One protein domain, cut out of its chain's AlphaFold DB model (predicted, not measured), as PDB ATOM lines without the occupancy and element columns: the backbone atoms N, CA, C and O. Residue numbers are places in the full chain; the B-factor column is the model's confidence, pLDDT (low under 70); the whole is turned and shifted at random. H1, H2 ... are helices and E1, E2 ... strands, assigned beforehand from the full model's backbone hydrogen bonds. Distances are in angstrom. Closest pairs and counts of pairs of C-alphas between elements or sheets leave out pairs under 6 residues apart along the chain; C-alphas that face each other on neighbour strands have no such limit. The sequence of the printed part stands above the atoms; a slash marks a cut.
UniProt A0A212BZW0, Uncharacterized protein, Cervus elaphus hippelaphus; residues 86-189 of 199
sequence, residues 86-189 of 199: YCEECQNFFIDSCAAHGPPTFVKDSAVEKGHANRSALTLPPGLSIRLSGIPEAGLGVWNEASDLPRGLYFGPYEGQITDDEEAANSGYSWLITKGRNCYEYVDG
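Overview. This is residues 86 to 189 of the 199 residues of an uncharacterized protein of Cervus elaphus hippelaphus (UniProt A0A212BZW0). With little regular structure, a loose chain of loops joins separate strand patches: the short pair E2 and E5 near the middle, hairpin E3 and E4, and the antiparallel sheet E6, E8, E7 with H2 over one face. The 104 printed residues, class mixed, hold 41 in two helices and eight strands: E1 E2 H1 E3 E4 E5 E6 H2 E7 E8. The radius of gyration of the C-alphas is 16.6 A, the spans 42 by 42 by 32 A.

Arrangement. Begin at E1, residues 92 to 94, which pairs with no named strand. E2, 105 to 107, is parallel to E5, 153 to 155; find N 107 and O 154 at 2.9 A. After H1, 119 to 122, too short for an O i to N i+4 pair, E3, 128 to 132, and E4, 140 to 144, form an antiparallel hairpin; N 141 and O 131 are 2.8 A apart. E6, 161 to 163, H2, 166 to 170, and E7, 174 to 178, make a split strand-helix-strand unit, two same-way strands joined through a helix, its crossover right-handed, with E8, 184 to 188, between the strands. E8 is antiparallel to E6, N 161 and O 188 at 2.8 A, and to E7, N 177 and O 185 at 2.7 A. H2 is on this sheet, height 8.1 A; its closest C-alphas to E8 are Ala 168 and Asp 188, 6.2 A. In H2, 0 of 1 O i to N i+4 pairs and 2 of 2 O i to N i+3 pairs are within hydrogen-bond range.

Along the chain. Find C-alpha 92 at (-14.516, -93.972, -9.169), where E1 begins, and C-alpha 188 at (-6.984, -65.732, -15.397), where E8 ends. E4 runs 13.5 A, E3 13.2 A, E7 and E8 13.1 A each.

Size, cuts and confidence. The C-alphas farthest apart, Ala 99 and Glu 137, are 43.4 A apart. The printed part has no cut; the link from E2 to H1 is long, and no printed residue is under 70 in pLDDT.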
ATOM      1  N   TYR A  86     -10.202 -88.604  -9.821       96.94
ATOM      2  CA  TYR A  86     -11.145 -89.483 -10.512       96.94
ATOM      3  C   TYR A  86     -10.466 -90.432 -11.500       96.94
ATOM      4  O   TYR A  86      -9.799 -89.999 -12.434       96.94
ATOM      5  N   CYS A  87     -10.658 -91.741 -11.331       97.00
ATOM      6  CA  CYS A  87     -10.118 -92.735 -12.251       97.00
ATOM      7  C   CYS A  87     -11.097 -92.986 -13.403       97.00
ATOM      8  O   CYS A  87     -12.125 -93.634 -13.208       97.00
ATOM      9  N   GLU A  88     -10.725 -92.575 -14.615       95.50
ATOM     10  CA  GLU A  88     -11.522 -92.783 -15.835       95.50
ATOM     11  C   GLU A  88     -11.798 -94.260 -16.156       95.50
ATOM     12  O   GLU A  88     -12.783 -94.591 -16.813       95.50
ATOM     13  N   GLU A  89     -10.949 -95.177 -15.701       95.19
ATOM     14  CA  GLU A  89     -11.089 -96.600 -16.022       95.19
ATOM     15  C   GLU A  89     -12.029 -97.315 -15.048       95.19
ATOM     16  O   GLU A  89     -12.863 -98.118 -15.457       95.19
ATOM     17  N   CYS A  90     -11.918 -97.000 -13.753       96.12
ATOM     18  CA  CYS A  90     -12.778 -97.550 -12.702       96.12
ATOM     19  C   CYS A  90     -14.070 -96.756 -12.499       96.12
ATOM     20  O   CYS A  90     -14.934 -97.223 -11.758       96.12
ATOM     21  N   GLN A  91     -14.166 -95.560 -13.084       95.88
ATOM     22  CA  GLN A  91     -15.259 -94.607 -12.901       95.88
ATOM     23  C   GLN A  91     -15.526 -94.294 -11.414       95.88
ATOM     24  O   GLN A  91     -16.670 -94.246 -10.969       95.88
ATOM     25  N   ASN A  92     -14.457 -94.132 -10.625       96.38
ATOM     26  CA  ASN A  92     -14.516 -93.972  -9.169       96.38
ATOM     27  C   ASN A  92     -13.492 -92.955  -8.651       96.38
ATOM     28  O   ASN A  92     -12.443 -92.745  -9.268       96.38
ATOM     29  N   PHE A  93     -13.793 -92.378  -7.485       96.50
ATOM     30  CA  PHE A  93     -12.941 -91.409  -6.794       96.50
ATOM     31  C   PHE A  93     -11.886 -92.077  -5.902       96.50
ATOM     32  O   PHE A  93     -12.109 -93.162  -5.362       96.50
ATOM     33  N   PHE A  94     -10.743 -91.415  -5.733       95.94
ATOM     34  CA  PHE A  94      -9.652 -91.819  -4.843       95.94
ATOM     35  C   PHE A  94      -8.845 -90.588  -4.391       95.94
ATOM     36  O   PHE A  94      -8.939 -89.550  -5.028       95.94
ATOM     37  N   ILE A  95      -8.054 -90.687  -3.317       94.31
ATOM     38  CA  ILE A  95      -7.215 -89.568  -2.828       94.31
ATOM     39  C   ILE A  95      -5.802 -89.685  -3.418       94.31
ATOM     40  O   ILE A  95      -5.439 -88.948  -4.327       94.31
ATOM     41  N   ASP A  96      -5.034 -90.691  -2.991       94.25
ATOM     42  CA  ASP A  96      -3.632 -90.821  -3.419       94.25
ATOM     43  C   ASP A  96      -3.443 -91.756  -4.623       94.25
ATOM     44  O   ASP A  96      -2.635 -91.507  -5.518       94.25
ATOM     45  N   SER A  97      -4.158 -92.884  -4.638       96.50
ATOM     46  CA  SER A  97      -4.016 -93.901  -5.682       96.50
ATOM     47  C   SER A  97      -5.296 -94.698  -5.904       96.50
ATOM     48  O   SER A  97      -6.045 -94.993  -4.972       96.50
ATOM     49  N   CYS A  98      -5.532 -95.075  -7.158       96.56
ATOM     50  CA  CYS A  98      -6.570 -96.022  -7.526       96.56
ATOM     51  C   CYS A  98      -6.126 -97.444  -7.156       96.56
ATOM     52  O   CYS A  98      -5.017 -97.858  -7.490       96.56
ATOM     53  N   ALA A  99      -7.006 -98.236  -6.539       95.62
ATOM     54  CA  ALA A  99      -6.684 -99.607  -6.132       95.62
ATOM     55  C   ALA A  99      -6.267-100.527  -7.300       95.62
ATOM     56  O   ALA A  99      -5.486-101.451  -7.096       95.62
ATOM     57  N   ALA A 100      -6.782-100.279  -8.509       96.00
ATOM     58  CA  ALA A 100      -6.469-101.070  -9.701       96.00
ATOM     59  C   ALA A 100      -5.312-100.487 -10.532       96.00
ATOM     60  O   ALA A 100      -4.502-101.243 -11.064       96.00
ATOM     61  N   HIS A 101      -5.227 -99.156 -10.635       95.25
ATOM     62  CA  HIS A 101      -4.337 -98.471 -11.585       95.25
ATOM     63  C   HIS A 101      -3.186 -97.703 -10.919       95.25
ATOM     64  O   HIS A 101      -2.332 -97.154 -11.609       95.25
ATOM     65  N   GLY A 102      -3.131 -97.687  -9.585       95.56
ATOM     66  CA  GLY A 102      -2.107 -96.972  -8.833       95.56
ATOM     67  C   GLY A 102      -2.295 -95.449  -8.860       95.56
ATOM     68  O   GLY A 102      -3.413 -94.963  -9.066       95.56
ATOM     69  N   PRO A 103      -1.231 -94.680  -8.569       96.00
ATOM     70  CA  PRO A 103      -1.287 -93.225  -8.582       96.00
ATOM     71  C   PRO A 103      -1.421 -92.667 -10.012       96.00
ATOM     72  O   PRO A 103      -0.910 -93.261 -10.964       96.00
ATOM     73  N   PRO A 104      -2.075 -91.506 -10.173       95.50
ATOM     74  CA  PRO A 104      -2.231 -90.829 -11.459       95.50
ATOM     75  C   PRO A 104      -0.882 -90.390 -12.038       95.50
ATOM     76  O   PRO A 104       0.053 -90.032 -11.317       95.50
ATOM     77  N   THR A 105      -0.794 -90.356 -13.367       95.88
ATOM     78  CA  THR A 105       0.386 -89.831 -14.061       95.88
ATOM     79  C   THR A 105       0.175 -88.360 -14.404       95.88
ATOM     80  O   THR A 105      -0.681 -88.031 -15.225       95.88
ATOM     81  N   PHE A 106       0.978 -87.483 -13.799       96.75
ATOM     82  CA  PHE A 106       0.994 -86.048 -14.087       96.75
ATOM     83  C   PHE A 106       2.103 -85.701 -15.079       96.75
ATOM     84  O   PHE A 106       3.289 -85.925 -14.807       96.75
ATOM     85  N   VAL A 107       1.727 -85.118 -16.216       97.00
ATOM     86  CA  VAL A 107       2.685 -84.549 -17.167       97.00
ATOM     87  C   VAL A 107       3.162 -83.211 -16.634       97.00
ATOM     88  O   VAL A 107       2.364 -82.350 -16.277       97.00
ATOM     89  N   LYS A 108       4.482 -83.042 -16.582       97.75
ATOM     90  CA  LYS A 108       5.100 -81.804 -16.118       97.75
ATOM     91  C   LYS A 108       5.267 -80.828 -17.270       97.75
ATOM     92  O   LYS A 108       5.771 -81.201 -18.330       97.75
ATOM     93  N   ASP A 109       4.931 -79.578 -16.996       98.31
ATOM     94  CA  ASP A 109       5.250 -78.452 -17.862       98.31
ATOM     95  C   ASP A 109       6.766 -78.304 -18.034       98.31
ATOM     96  O   ASP A 109       7.566 -78.606 -17.138       98.31
ATOM     97  N   SER A 110       7.165 -77.796 -19.198       97.81
ATOM     98  CA  SER A 110       8.540 -77.373 -19.443       97.81
ATOM     99  C   SER A 110       8.877 -76.187 -18.532       97.81
ATOM    100  O   SER A 110       8.110 -75.232 -18.408       97.81
ATOM    101  N   ALA A 111      10.029 -76.241 -17.863       97.00
ATOM    102  CA  ALA A 111      10.393 -75.249 -16.856       97.00
ATOM    103  C   ALA A 111      10.732 -73.888 -17.491       97.00
ATOM    104  O   ALA A 111      11.721 -73.763 -18.214       97.00
ATOM    105  N   VAL A 112       9.929 -72.862 -17.183       97.38
ATOM    106  CA  VAL A 112      10.115 -71.481 -17.656       97.38
ATOM    107  C   VAL A 112       9.762 -70.495 -16.543       97.38
ATOM    108  O   VAL A 112       8.723 -70.619 -15.885       97.38
ATOM    109  N   GLU A 113      10.618 -69.494 -16.340       96.00
ATOM    110  CA  GLU A 113      10.416 -68.460 -15.323       96.00
ATOM    111  C   GLU A 113       9.163 -67.610 -15.598       96.00
ATOM    112  O   GLU A 113       8.832 -67.286 -16.744       96.00
ATOM    113  N   LYS A 114       8.453 -67.239 -14.524       94.88
ATOM    114  CA  LYS A 114       7.305 -66.320 -14.593       94.88
ATOM    115  C   LYS A 114       7.761 -64.930 -15.041       94.88
ATOM    116  O   LYS A 114       8.815 -64.460 -14.623       94.88
ATOM    117  N   GLY A 115       6.969 -64.282 -15.895       95.19
ATOM    118  CA  GLY A 115       7.282 -62.978 -16.490       95.19
ATOM    119  C   GLY A 115       8.021 -63.047 -17.832       95.19
ATOM    120  O   GLY A 115       8.196 -62.017 -18.480       95.19
ATOM    121  N   HIS A 116       8.422 -64.235 -18.301       96.25
ATOM    122  CA  HIS A 116       8.980 -64.380 -19.645       96.25
ATOM    123  C   HIS A 116       7.910 -64.082 -20.713       96.25
ATOM    124  O   HIS A 116       6.821 -64.647 -20.674       96.25
ATOM    125  N   ALA A 117       8.218 -63.244 -21.709       93.38
ATOM    126  CA  ALA A 117       7.231 -62.708 -22.662       93.38
ATOM    127  C   ALA A 117       6.449 -63.767 -23.466       93.38
ATOM    128  O   ALA A 117       5.345 -63.500 -23.918       93.38
ATOM    129  N   ASN A 118       7.014 -64.964 -23.643       93.75
ATOM    130  CA  ASN A 118       6.363 -66.092 -24.320       93.75
ATOM    131  C   ASN A 118       6.270 -67.336 -23.423       93.75
ATOM    132  O   ASN A 118       6.453 -68.464 -23.880       93.75
ATOM    133  N   ARG A 119       6.103 -67.131 -22.112       98.00
ATOM    134  CA  ARG A 119       6.110 -68.218 -21.132       98.00
ATOM    135  C   ARG A 119       5.089 -69.295 -21.468       98.00
ATOM    136  O   ARG A 119       5.469 -70.459 -21.514       98.00
ATOM    137  N   SER A 120       3.840 -68.915 -21.738       97.94
ATOM    138  CA  SER A 120       2.759 -69.870 -21.984       97.94
ATOM    139  C   SER A 120       3.133 -70.893 -23.055       97.94
ATOM    140  O   SER A 120       3.068 -72.091 -22.805       97.94
ATOM    141  N   ALA A 121       3.650 -70.456 -24.205       98.00
ATOM    142  CA  ALA A 121       4.061 -71.379 -25.261       98.00
ATOM    143  C   ALA A 121       5.303 -72.207 -24.892       98.00
ATOM    144  O   ALA A 121       5.406 -73.368 -25.274       98.00
ATOM    145  N   LEU A 122       6.249 -71.628 -24.148       98.19
ATOM    146  CA  LEU A 122       7.489 -72.309 -23.763       98.19
ATOM    147  C   LEU A 122       7.292 -73.342 -22.645       98.19
ATOM    148  O   LEU A 122       8.109 -74.249 -22.520       98.19
ATOM    149  N   THR A 123       6.224 -73.228 -21.852       98.56
ATOM    150  CA  THR A 123       5.863 -74.230 -20.829       98.56
ATOM    151  C   THR A 123       5.275 -75.517 -21.410       98.56
ATOM    152  O   THR A 123       5.060 -76.471 -20.666       98.56
ATOM    153  N   LEU A 124       5.046 -75.576 -22.725       98.25
ATOM    154  CA  LEU A 124       4.459 -76.730 -23.395       98.25
ATOM    155  C   LEU A 124       5.297 -78.006 -23.158       98.25
ATOM    156  O   LEU A 124       6.507 -78.001 -23.424       98.25
ATOM    157  N   PRO A 125       4.689 -79.100 -22.663       97.50
ATOM    158  CA  PRO A 125       5.364 -80.376 -22.502       97.50
ATOM    159  C   PRO A 125       5.856 -80.948 -23.840       97.50
ATOM    160  O   PRO A 125       5.211 -80.759 -24.877       97.50
ATOM    161  N   PRO A 126       6.965 -81.707 -23.839       95.75
ATOM    162  CA  PRO A 126       7.429 -82.410 -25.028       95.75
ATOM    163  C   PRO A 126       6.357 -83.346 -25.603       95.75
ATOM    164  O   PRO A 126       5.655 -84.032 -24.865       95.75
ATOM    165  N   GLY A 127       6.276 -83.406 -26.932       95.31
ATOM    166  CA  GLY A 127       5.317 -84.249 -27.656       95.31
ATOM    167  C   GLY A 127       3.988 -83.573 -27.990       95.31
ATOM    168  O   GLY A 127       3.200 -84.142 -28.745       95.31
ATOM    169  N   LEU A 128       3.776 -82.349 -27.502       97.44
ATOM    170  CA  LEU A 128       2.691 -81.468 -27.916       97.44
ATOM    171  C   LEU A 128       3.224 -80.325 -28.793       97.44
ATOM    172  O   LEU A 128       4.409 -79.989 -28.750       97.44
ATOM    173  N   SER A 129       2.342 -79.688 -29.559       97.31
ATOM    174  CA  SER A 129       2.646 -78.456 -30.293       97.31
ATOM    175  C   SER A 129       1.505 -77.450 -30.264       97.31
ATOM    176  O   SER A 129       0.346 -77.802 -30.065       97.31
ATOM    177  N   ILE A 130       1.837 -76.179 -30.495       98.00
ATOM    178  CA  ILE A 130       0.864 -75.094 -30.638       98.00
ATOM    179  C   ILE A 130       0.816 -74.692 -32.111       98.00
ATOM    180  O   ILE A 130       1.832 -74.300 -32.690       98.00
ATOM    181  N   ARG A 131      -0.361 -74.805 -32.729       97.56
ATOM    182  CA  ARG A 131      -0.597 -74.501 -34.152       97.56
ATOM    183  C   ARG A 131      -1.991 -73.898 -34.333       97.56
ATOM    184  O   ARG A 131      -2.748 -73.801 -33.376       97.56
ATOM    185  N   LEU A 132      -2.348 -73.486 -35.551       97.75
ATOM    186  CA  LEU A 132      -3.718 -73.049 -35.846       97.75
ATOM    187  C   LEU A 132      -4.722 -74.162 -35.512       97.75
ATOM    188  O   LEU A 132      -4.486 -75.332 -35.819       97.75
ATOM    189  N   SER A 133      -5.822 -73.788 -34.868       97.94
ATOM    190  CA  SER A 133      -6.911 -74.702 -34.548       97.94
ATOM    191  C   SER A 133      -7.626 -75.150 -35.823       97.94
ATOM    192  O   SER A 133      -7.771 -74.385 -36.777       97.94
ATOM    193  N   GLY A 134      -8.104 -76.396 -35.830       96.19
ATOM    194  CA  GLY A 134      -9.007 -76.889 -36.872       96.19
ATOM    195  C   GLY A 134     -10.434 -76.341 -36.736       96.19
ATOM    196  O   GLY A 134     -11.227 -76.470 -37.665       96.19
ATOM    197  N   ILE A 135     -10.764 -75.735 -35.590       97.19
ATOM    198  CA  ILE A 135     -12.057 -75.095 -35.344       97.19
ATOM    199  C   ILE A 135     -12.045 -73.708 -36.010       97.19
ATOM    200  O   ILE A 135     -11.150 -72.907 -35.716       97.19
ATOM    201  N   PRO A 136     -13.018 -73.394 -36.891       96.81
ATOM    202  CA  PRO A 136     -13.097 -72.090 -37.543       96.81
ATOM    203  C   PRO A 136     -13.109 -70.939 -36.533       96.81
ATOM    204  O   PRO A 136     -13.799 -71.012 -35.521       96.81
ATOM    205  N   GLU A 137     -12.346 -69.883 -36.822       94.88
ATOM    206  CA  GLU A 137     -12.286 -68.639 -36.032       94.88
ATOM    207  C   GLU A 137     -11.814 -68.792 -34.566       94.88
ATOM    208  O   GLU A 137     -11.857 -67.830 -33.808       94.88
ATOM    209  N   ALA A 138     -11.278 -69.955 -34.170       95.56
ATOM    210  CA  ALA A 138     -10.799 -70.201 -32.804       95.56
ATOM    211  C   ALA A 138      -9.341 -69.763 -32.544       95.56
ATOM    212  O   ALA A 138      -8.885 -69.761 -31.405       95.56
ATOM    213  N   GLY A 139      -8.582 -69.399 -33.583       96.38
ATOM    214  CA  GLY A 139      -7.179 -68.999 -33.445       96.38
ATOM    215  C   GLY A 139      -6.224 -70.189 -33.302       96.38
ATOM    216  O   GLY A 139      -6.182 -71.055 -34.176       96.38
ATOM    217  N   LEU A 140      -5.401 -70.198 -32.249       97.56
ATOM    218  CA  LEU A 140      -4.428 -71.263 -31.974       97.56
ATOM    219  C   LEU A 140      -5.047 -72.376 -31.115       97.56
ATOM    220  O   LEU A 140      -5.996 -72.146 -30.376       97.56
ATOM    221  N   GLY A 141      -4.489 -73.579 -31.211       97.88
ATOM    222  CA  GLY A 141      -4.834 -74.731 -30.388       97.88
ATOM    223  C   GLY A 141      -3.626 -75.636 -30.153       97.88
ATOM    224  O   GLY A 141      -2.587 -75.501 -30.810       97.88
ATOM    225  N   VAL A 142      -3.777 -76.561 -29.207       98.06
ATOM    226  CA  VAL A 142      -2.745 -77.537 -28.840       98.06
ATOM    227  C   VAL A 142      -2.997 -78.857 -29.565       98.06
ATOM    228  O   VAL A 142      -4.123 -79.352 -29.597       98.06
ATOM    229  N   TRP A 143      -1.945 -79.427 -30.139       97.62
ATOM    230  CA  TRP A 143      -1.974 -80.666 -30.908       97.62
ATOM    231  C   TRP A 143      -1.048 -81.704 -30.287       97.62
ATOM    232  O   TRP A 143       0.048 -81.380 -29.835       97.62
ATOM    233  N   ASN A 144      -1.475 -82.964 -30.304       97.31
ATOM    234  CA  ASN A 144      -0.609 -84.091 -29.981       97.31
ATOM    235  C   ASN A 144       0.223 -84.479 -31.216       97.31
ATOM    236  O   ASN A 144      -0.348 -84.689 -32.286       97.31
ATOM    237  N   GLU A 145       1.546 -84.579 -31.076       92.38
ATOM    238  CA  GLU A 145       2.460 -84.883 -32.191       92.38
ATOM    239  C   GLU A 145       3.272 -86.161 -32.022       92.38
ATOM    240  O   GLU A 145       3.679 -86.749 -33.022       92.38
ATOM    241  N   ALA A 146       3.565 -86.563 -30.786       87.69
ATOM    242  CA  ALA A 146       4.511 -87.646 -30.545       87.69
ATOM    243  C   ALA A 146       3.866 -89.029 -30.669       87.69
ATOM    244  O   ALA A 146       4.161 -89.790 -31.589       87.69
ATOM    245  N   SER A 147       3.022 -89.378 -29.707       90.25
ATOM    246  CA  SER A 147       2.445 -90.710 -29.564       90.25
ATOM    247  C   SER A 147       1.071 -90.612 -28.932       90.25
ATOM    248  O   SER A 147       0.705 -89.569 -28.392       90.25
ATOM    249  N   ASP A 148       0.321 -91.707 -28.956       94.56
ATOM    250  CA  ASP A 148      -0.970 -91.774 -28.284       94.56
ATOM    251  C   ASP A 148      -0.836 -91.379 -26.808       94.56
ATOM    252  O   ASP A 148       0.049 -91.858 -26.091       94.56
ATOM    253  N   LEU A 149      -1.712 -90.476 -26.365       94.94
ATOM    254  CA  LEU A 149      -1.807 -90.093 -24.963       94.94
ATOM    255  C   LEU A 149      -2.653 -91.152 -24.243       94.94
ATOM    256  O   LEU A 149      -3.806 -91.363 -24.635       94.94
ATOM    257  N   PRO A 150      -2.117 -91.837 -23.216       93.44
ATOM    258  CA  PRO A 150      -2.891 -92.820 -22.473       93.44
ATOM    259  C   PRO A 150      -4.069 -92.152 -21.759       93.44
ATOM    260  O   PRO A 150      -4.009 -90.989 -21.351       93.44
ATOM    261  N   ARG A 151      -5.152 -92.908 -21.578       93.50
ATOM    262  CA  ARG A 151      -6.309 -92.454 -20.804       93.50
ATOM    263  C   ARG A 151      -5.920 -92.269 -19.332       93.50
ATOM    264  O   ARG A 151      -5.124 -93.036 -18.801       93.50
ATOM    265  N   GLY A 152      -6.503 -91.266 -18.674       93.56
ATOM    266  CA  GLY A 152      -6.208 -90.958 -17.269       93.56
ATOM    267  C   GLY A 152      -4.898 -90.192 -17.058       93.56
ATOM    268  O   GLY A 152      -4.348 -90.209 -15.959       93.56
ATOM    269  N   LEU A 153      -4.382 -89.543 -18.105       95.25
ATOM    270  CA  LEU A 153      -3.246 -88.633 -18.014       95.25
ATOM    271  C   LEU A 153      -3.703 -87.261 -17.501       95.25
ATOM    272  O   LEU A 153      -4.685 -86.709 -17.997       95.25
ATOM    273  N   TYR A 154      -2.976 -86.705 -16.534       96.81
ATOM    274  CA  TYR A 154      -3.288 -85.409 -15.935       96.81
ATOM    275  C   TYR A 154      -2.317 -84.339 -16.430       96.81
ATOM    276  O   TYR A 154      -1.101 -84.549 -16.464       96.81
ATOM    277  N   PHE A 155      -2.864 -83.170 -16.756       98.00
ATOM    278  CA  PHE A 155      -2.120 -81.966 -17.107       98.00
ATOM    279  C   PHE A 155      -2.429 -80.852 -16.107       98.00
ATOM    280  O   PHE A 155      -3.556 -80.753 -15.620       98.00
ATOM    281  N   GLY A 156      -1.439 -80.005 -15.833       97.38
ATOM    282  CA  GLY A 156      -1.599 -78.811 -15.011       97.38
ATOM    283  C   GLY A 156      -0.720 -78.779 -13.755       97.38
ATOM    284  O   GLY A 156       0.243 -79.544 -13.649       97.38
ATOM    285  N   PRO A 157      -1.037 -77.884 -12.800       97.69
ATOM    286  CA  PRO A 157      -2.243 -77.045 -12.743       97.69
ATOM    287  C   PRO A 157      -2.323 -75.994 -13.866       97.69
ATOM    288  O   PRO A 157      -1.307 -75.611 -14.440       97.69
ATOM    289  N   TYR A 158      -3.533 -75.513 -14.167       98.31
ATOM    290  CA  TYR A 158      -3.713 -74.333 -15.017       98.31
ATOM    291  C   TYR A 158      -3.119 -73.109 -14.314       98.31
ATOM    292  O   TYR A 158      -3.410 -72.867 -13.141       98.31
ATOM    293  N   GLU A 159      -2.286 -72.341 -15.013       98.12
ATOM    294  CA  GLU A 159      -1.627 -71.175 -14.432       98.12
ATOM    295  C   GLU A 159      -2.136 -69.862 -15.024       98.12
ATOM    296  O   GLU A 159      -2.443 -69.756 -16.210       98.12
ATOM    297  N   GLY A 160      -2.159 -68.833 -14.182       97.00
ATOM    298  CA  GLY A 160      -2.595 -67.491 -14.527       97.00
ATOM    299  C   GLY A 160      -2.525 -66.562 -13.319       97.00
ATOM    300  O   GLY A 160      -1.994 -66.923 -12.262       97.00
ATOM    301  N   GLN A 161      -3.064 -65.356 -13.468       96.81
ATOM    302  CA  GLN A 161      -3.224 -64.412 -12.371       96.81
ATOM    303  C   GLN A 161      -4.427 -64.811 -11.509       96.81
ATOM    304  O   GLN A 161      -5.532 -64.968 -12.019       96.81
ATOM    305  N   ILE A 162      -4.221 -64.951 -10.197       96.69
ATOM    306  CA  ILE A 162      -5.314 -65.203  -9.250       96.69
ATOM    307  C   ILE A 162      -5.986 -63.872  -8.903       96.69
ATOM    308  O   ILE A 162      -5.298 -62.911  -8.547       96.69
ATOM    309  N   THR A 163      -7.311 -63.810  -9.006       95.31
ATOM    310  CA  THR A 163      -8.095 -62.601  -8.723       95.31
ATOM    311  C   THR A 163      -9.516 -62.934  -8.270       95.31
ATOM    312  O   THR A 163     -10.049 -63.987  -8.602       95.31
ATOM    313  N   ASP A 164     -10.132 -62.044  -7.499       94.69
ATOM    314  CA  ASP A 164     -11.550 -62.051  -7.126       94.69
ATOM    315  C   ASP A 164     -12.401 -61.116  -8.010       94.69
ATOM    316  O   ASP A 164     -13.606 -60.991  -7.796       94.69
ATOM    317  N   ASP A 165     -11.789 -60.475  -9.011       93.81
ATOM    318  CA  ASP A 165     -12.459 -59.555  -9.927       93.81
ATOM    319  C   ASP A 165     -13.412 -60.299 -10.875       93.81
ATOM    320  O   ASP A 165     -13.005 -61.169 -11.649       93.81
ATOM    321  N   GLU A 166     -14.694 -59.925 -10.854       91.38
ATOM    322  CA  GLU A 166     -15.718 -60.481 -11.743       91.38
ATOM    323  C   GLU A 166     -15.436 -60.185 -13.225       91.38
ATOM    324  O   GLU A 166     -15.893 -60.929 -14.097       91.38
ATOM    325  N   GLU A 167     -14.645 -59.154 -13.547       92.56
ATOM    326  CA  GLU A 167     -14.214 -58.889 -14.923       92.56
ATOM    327  C   GLU A 167     -13.391 -60.050 -15.506       92.56
ATOM    328  O   GLU A 167     -13.451 -60.291 -16.719       92.56
ATOM    329  N   ALA A 168     -12.703 -60.828 -14.659       93.38
ATOM    330  CA  ALA A 168     -11.949 -62.006 -15.078       93.38
ATOM    331  C   ALA A 168     -12.847 -63.062 -15.738       93.38
ATOM    332  O   ALA A 168     -12.401 -63.742 -16.663       93.38
ATOM    333  N   ALA A 169     -14.130 -63.155 -15.364       92.50
ATOM    334  CA  ALA A 169     -15.086 -64.069 -15.996       92.50
ATOM    335  C   ALA A 169     -15.275 -63.792 -17.502       92.50
ATOM    336  O   ALA A 169     -15.636 -64.689 -18.261       92.50
ATOM    337  N   ASN A 170     -14.984 -62.566 -17.951       94.50
ATOM    338  CA  ASN A 170     -15.106 -62.148 -19.348       94.50
ATOM    339  C   ASN A 170     -13.779 -62.231 -20.124       94.50
ATOM    340  O   ASN A 170     -13.733 -61.837 -21.291       94.50
ATOM    341  N   SER A 171     -12.688 -62.709 -19.510       93.88
ATOM    342  CA  SER A 171     -11.367 -62.737 -20.157       93.88
ATOM    343  C   SER A 171     -11.287 -63.735 -21.321       93.88
ATOM    344  O   SER A 171     -10.473 -63.552 -22.227       93.88
ATOM    345  N   GLY A 172     -12.132 -64.773 -21.300       95.19
ATOM    346  CA  GLY A 172     -12.082 -65.922 -22.210       95.19
ATOM    347  C   GLY A 172     -11.022 -66.969 -21.842       95.19
ATOM    348  O   GLY A 172     -10.992 -68.028 -22.455       95.19
ATOM    349  N   TYR A 173     -10.191 -66.688 -20.833       97.12
ATOM    350  CA  TYR A 173      -9.058 -67.510 -20.393       97.12
ATOM    351  C   TYR A 173      -9.082 -67.772 -18.878       97.12
ATOM    352  O   TYR A 173      -8.049 -68.098 -18.285       97.12
ATOM    353  N   SER A 174     -10.238 -67.597 -18.237       97.69
ATOM    354  CA  SER A 174     -10.385 -67.720 -16.787       97.69
ATOM    355  C   SER A 174     -11.099 -68.998 -16.382       97.69
ATOM    356  O   SER A 174     -12.122 -69.358 -16.964       97.69
ATOM    357  N   TRP A 175     -10.611 -69.614 -15.308       97.88
ATOM    358  CA  TRP A 175     -11.313 -70.677 -14.594       97.88
ATOM    359  C   TRP A 175     -11.774 -70.188 -13.221       97.88
ATOM    360  O   TRP A 175     -11.007 -69.547 -12.506       97.88
ATOM    361  N   LEU A 176     -13.019 -70.505 -12.857       96.56
ATOM    362  CA  LEU A 176     -13.578 -70.252 -11.527       96.56
ATOM    363  C   LEU A 176     -13.144 -71.366 -10.564       96.56
ATOM    364  O   LEU A 176     -13.365 -72.546 -10.833       96.56
ATOM    365  N   ILE A 177     -12.584 -70.988  -9.423       95.56
ATOM    366  CA  ILE A 177     -12.164 -71.870  -8.338       95.56
ATOM    367  C   ILE A 177     -13.079 -71.615  -7.139       95.56
ATOM    368  O   ILE A 177     -13.163 -70.496  -6.633       95.56
ATOM    369  N   THR A 178     -13.763 -72.654  -6.663       94.06
ATOM    370  CA  THR A 178     -14.530 -72.592  -5.411       94.06
ATOM    371  C   THR A 178     -13.602 -72.777  -4.215       94.06
ATOM    372  O   THR A 178     -12.748 -73.656  -4.216       94.06
ATOM    373  N   LYS A 179     -13.780 -71.964  -3.174       91.12
ATOM    374  CA  LYS A 179     -13.098 -72.103  -1.875       91.12
ATOM    375  C   LYS A 179     -14.012 -72.680  -0.793       91.12
ATOM    376  O   LYS A 179     -13.732 -72.564   0.402       91.12
ATOM    377  N   GLY A 180     -15.143 -73.249  -1.207       88.25
ATOM    378  CA  GLY A 180     -16.223 -73.644  -0.316       88.25
ATOM    379  C   GLY A 180     -16.985 -72.439   0.245       88.25
ATOM    380  O   GLY A 180     -16.630 -71.279   0.042       88.25
ATOM    381  N   ARG A 181     -18.084 -72.718   0.957       89.31
ATOM    382  CA  ARG A 181     -18.913 -71.704   1.643       89.31
ATOM    383  C   ARG A 181     -19.375 -70.540   0.743       89.31
ATOM    384  O   ARG A 181     -19.538 -69.425   1.229       89.31
ATOM    385  N   ASN A 182     -19.622 -70.810  -0.541       86.88
ATOM    386  CA  ASN A 182     -19.999 -69.820  -1.562       86.88
ATOM    387  C   ASN A 182     -18.958 -68.702  -1.776       86.88
ATOM    388  O   ASN A 182     -19.318 -67.595  -2.174       86.88
ATOM    389  N   CYS A 183     -17.682 -68.976  -1.502       89.19
ATOM    390  CA  CYS A 183     -16.567 -68.100  -1.841       89.19
ATOM    391  C   CYS A 183     -15.878 -68.614  -3.105       89.19
ATOM    392  O   CYS A 183     -15.639 -69.816  -3.231       89.19
ATOM    393  N   TYR A 184     -15.531 -67.704  -4.012       93.31
ATOM    394  CA  TYR A 184     -14.932 -68.043  -5.298       93.31
ATOM    395  C   TYR A 184     -13.762 -67.122  -5.627       93.31
ATOM    396  O   TYR A 184     -13.727 -65.977  -5.183       93.31
ATOM    397  N   GLU A 185     -12.833 -67.630  -6.425       96.44
ATOM    398  CA  GLU A 185     -11.757 -66.876  -7.064       96.44
ATOM    399  C   GLU A 185     -11.630 -67.300  -8.524       96.44
ATOM    400  O   GLU A 185     -12.163 -68.327  -8.937       96.44
ATOM    401  N   TYR A 186     -10.896 -66.523  -9.304       97.31
ATOM    402  CA  TYR A 186     -10.570 -66.810 -10.689       97.31
ATOM    403  C   TYR A 186      -9.068 -67.022 -10.840       97.31
ATOM    404  O   TYR A 186      -8.266 -66.342 -10.196       97.31
ATOM    405  N   VAL A 187      -8.688 -67.928 -11.736       97.94
ATOM    406  CA  VAL A 187      -7.340 -67.991 -12.310       97.94
ATOM    407  C   VAL A 187      -7.414 -67.547 -13.769       97.94
ATOM    408  O   VAL A 187      -7.918 -68.279 -14.617       97.94
ATOM    409  N   ASP A 188      -6.947 -66.330 -14.059       98.00
ATOM    410  CA  ASP A 188      -6.984 -65.732 -15.397       98.00
ATOM    411  C   ASP A 188      -5.664 -65.955 -16.147       98.00
ATOM    412  O   ASP A 188      -4.623 -65.373 -15.825       98.00
ATOM    413  N   GLY A 189      -5.707 -66.800 -17.178       97.56
ATOM    414  CA  GLY A 189      -4.572 -67.111 -18.047       97.56
ATOM    415  C   GLY A 189      -4.385 -66.134 -19.214       97.56
ATOM    416  O   GLY A 189      -3.618 -66.415 -20.138       97.56
TER     417      GLY A 189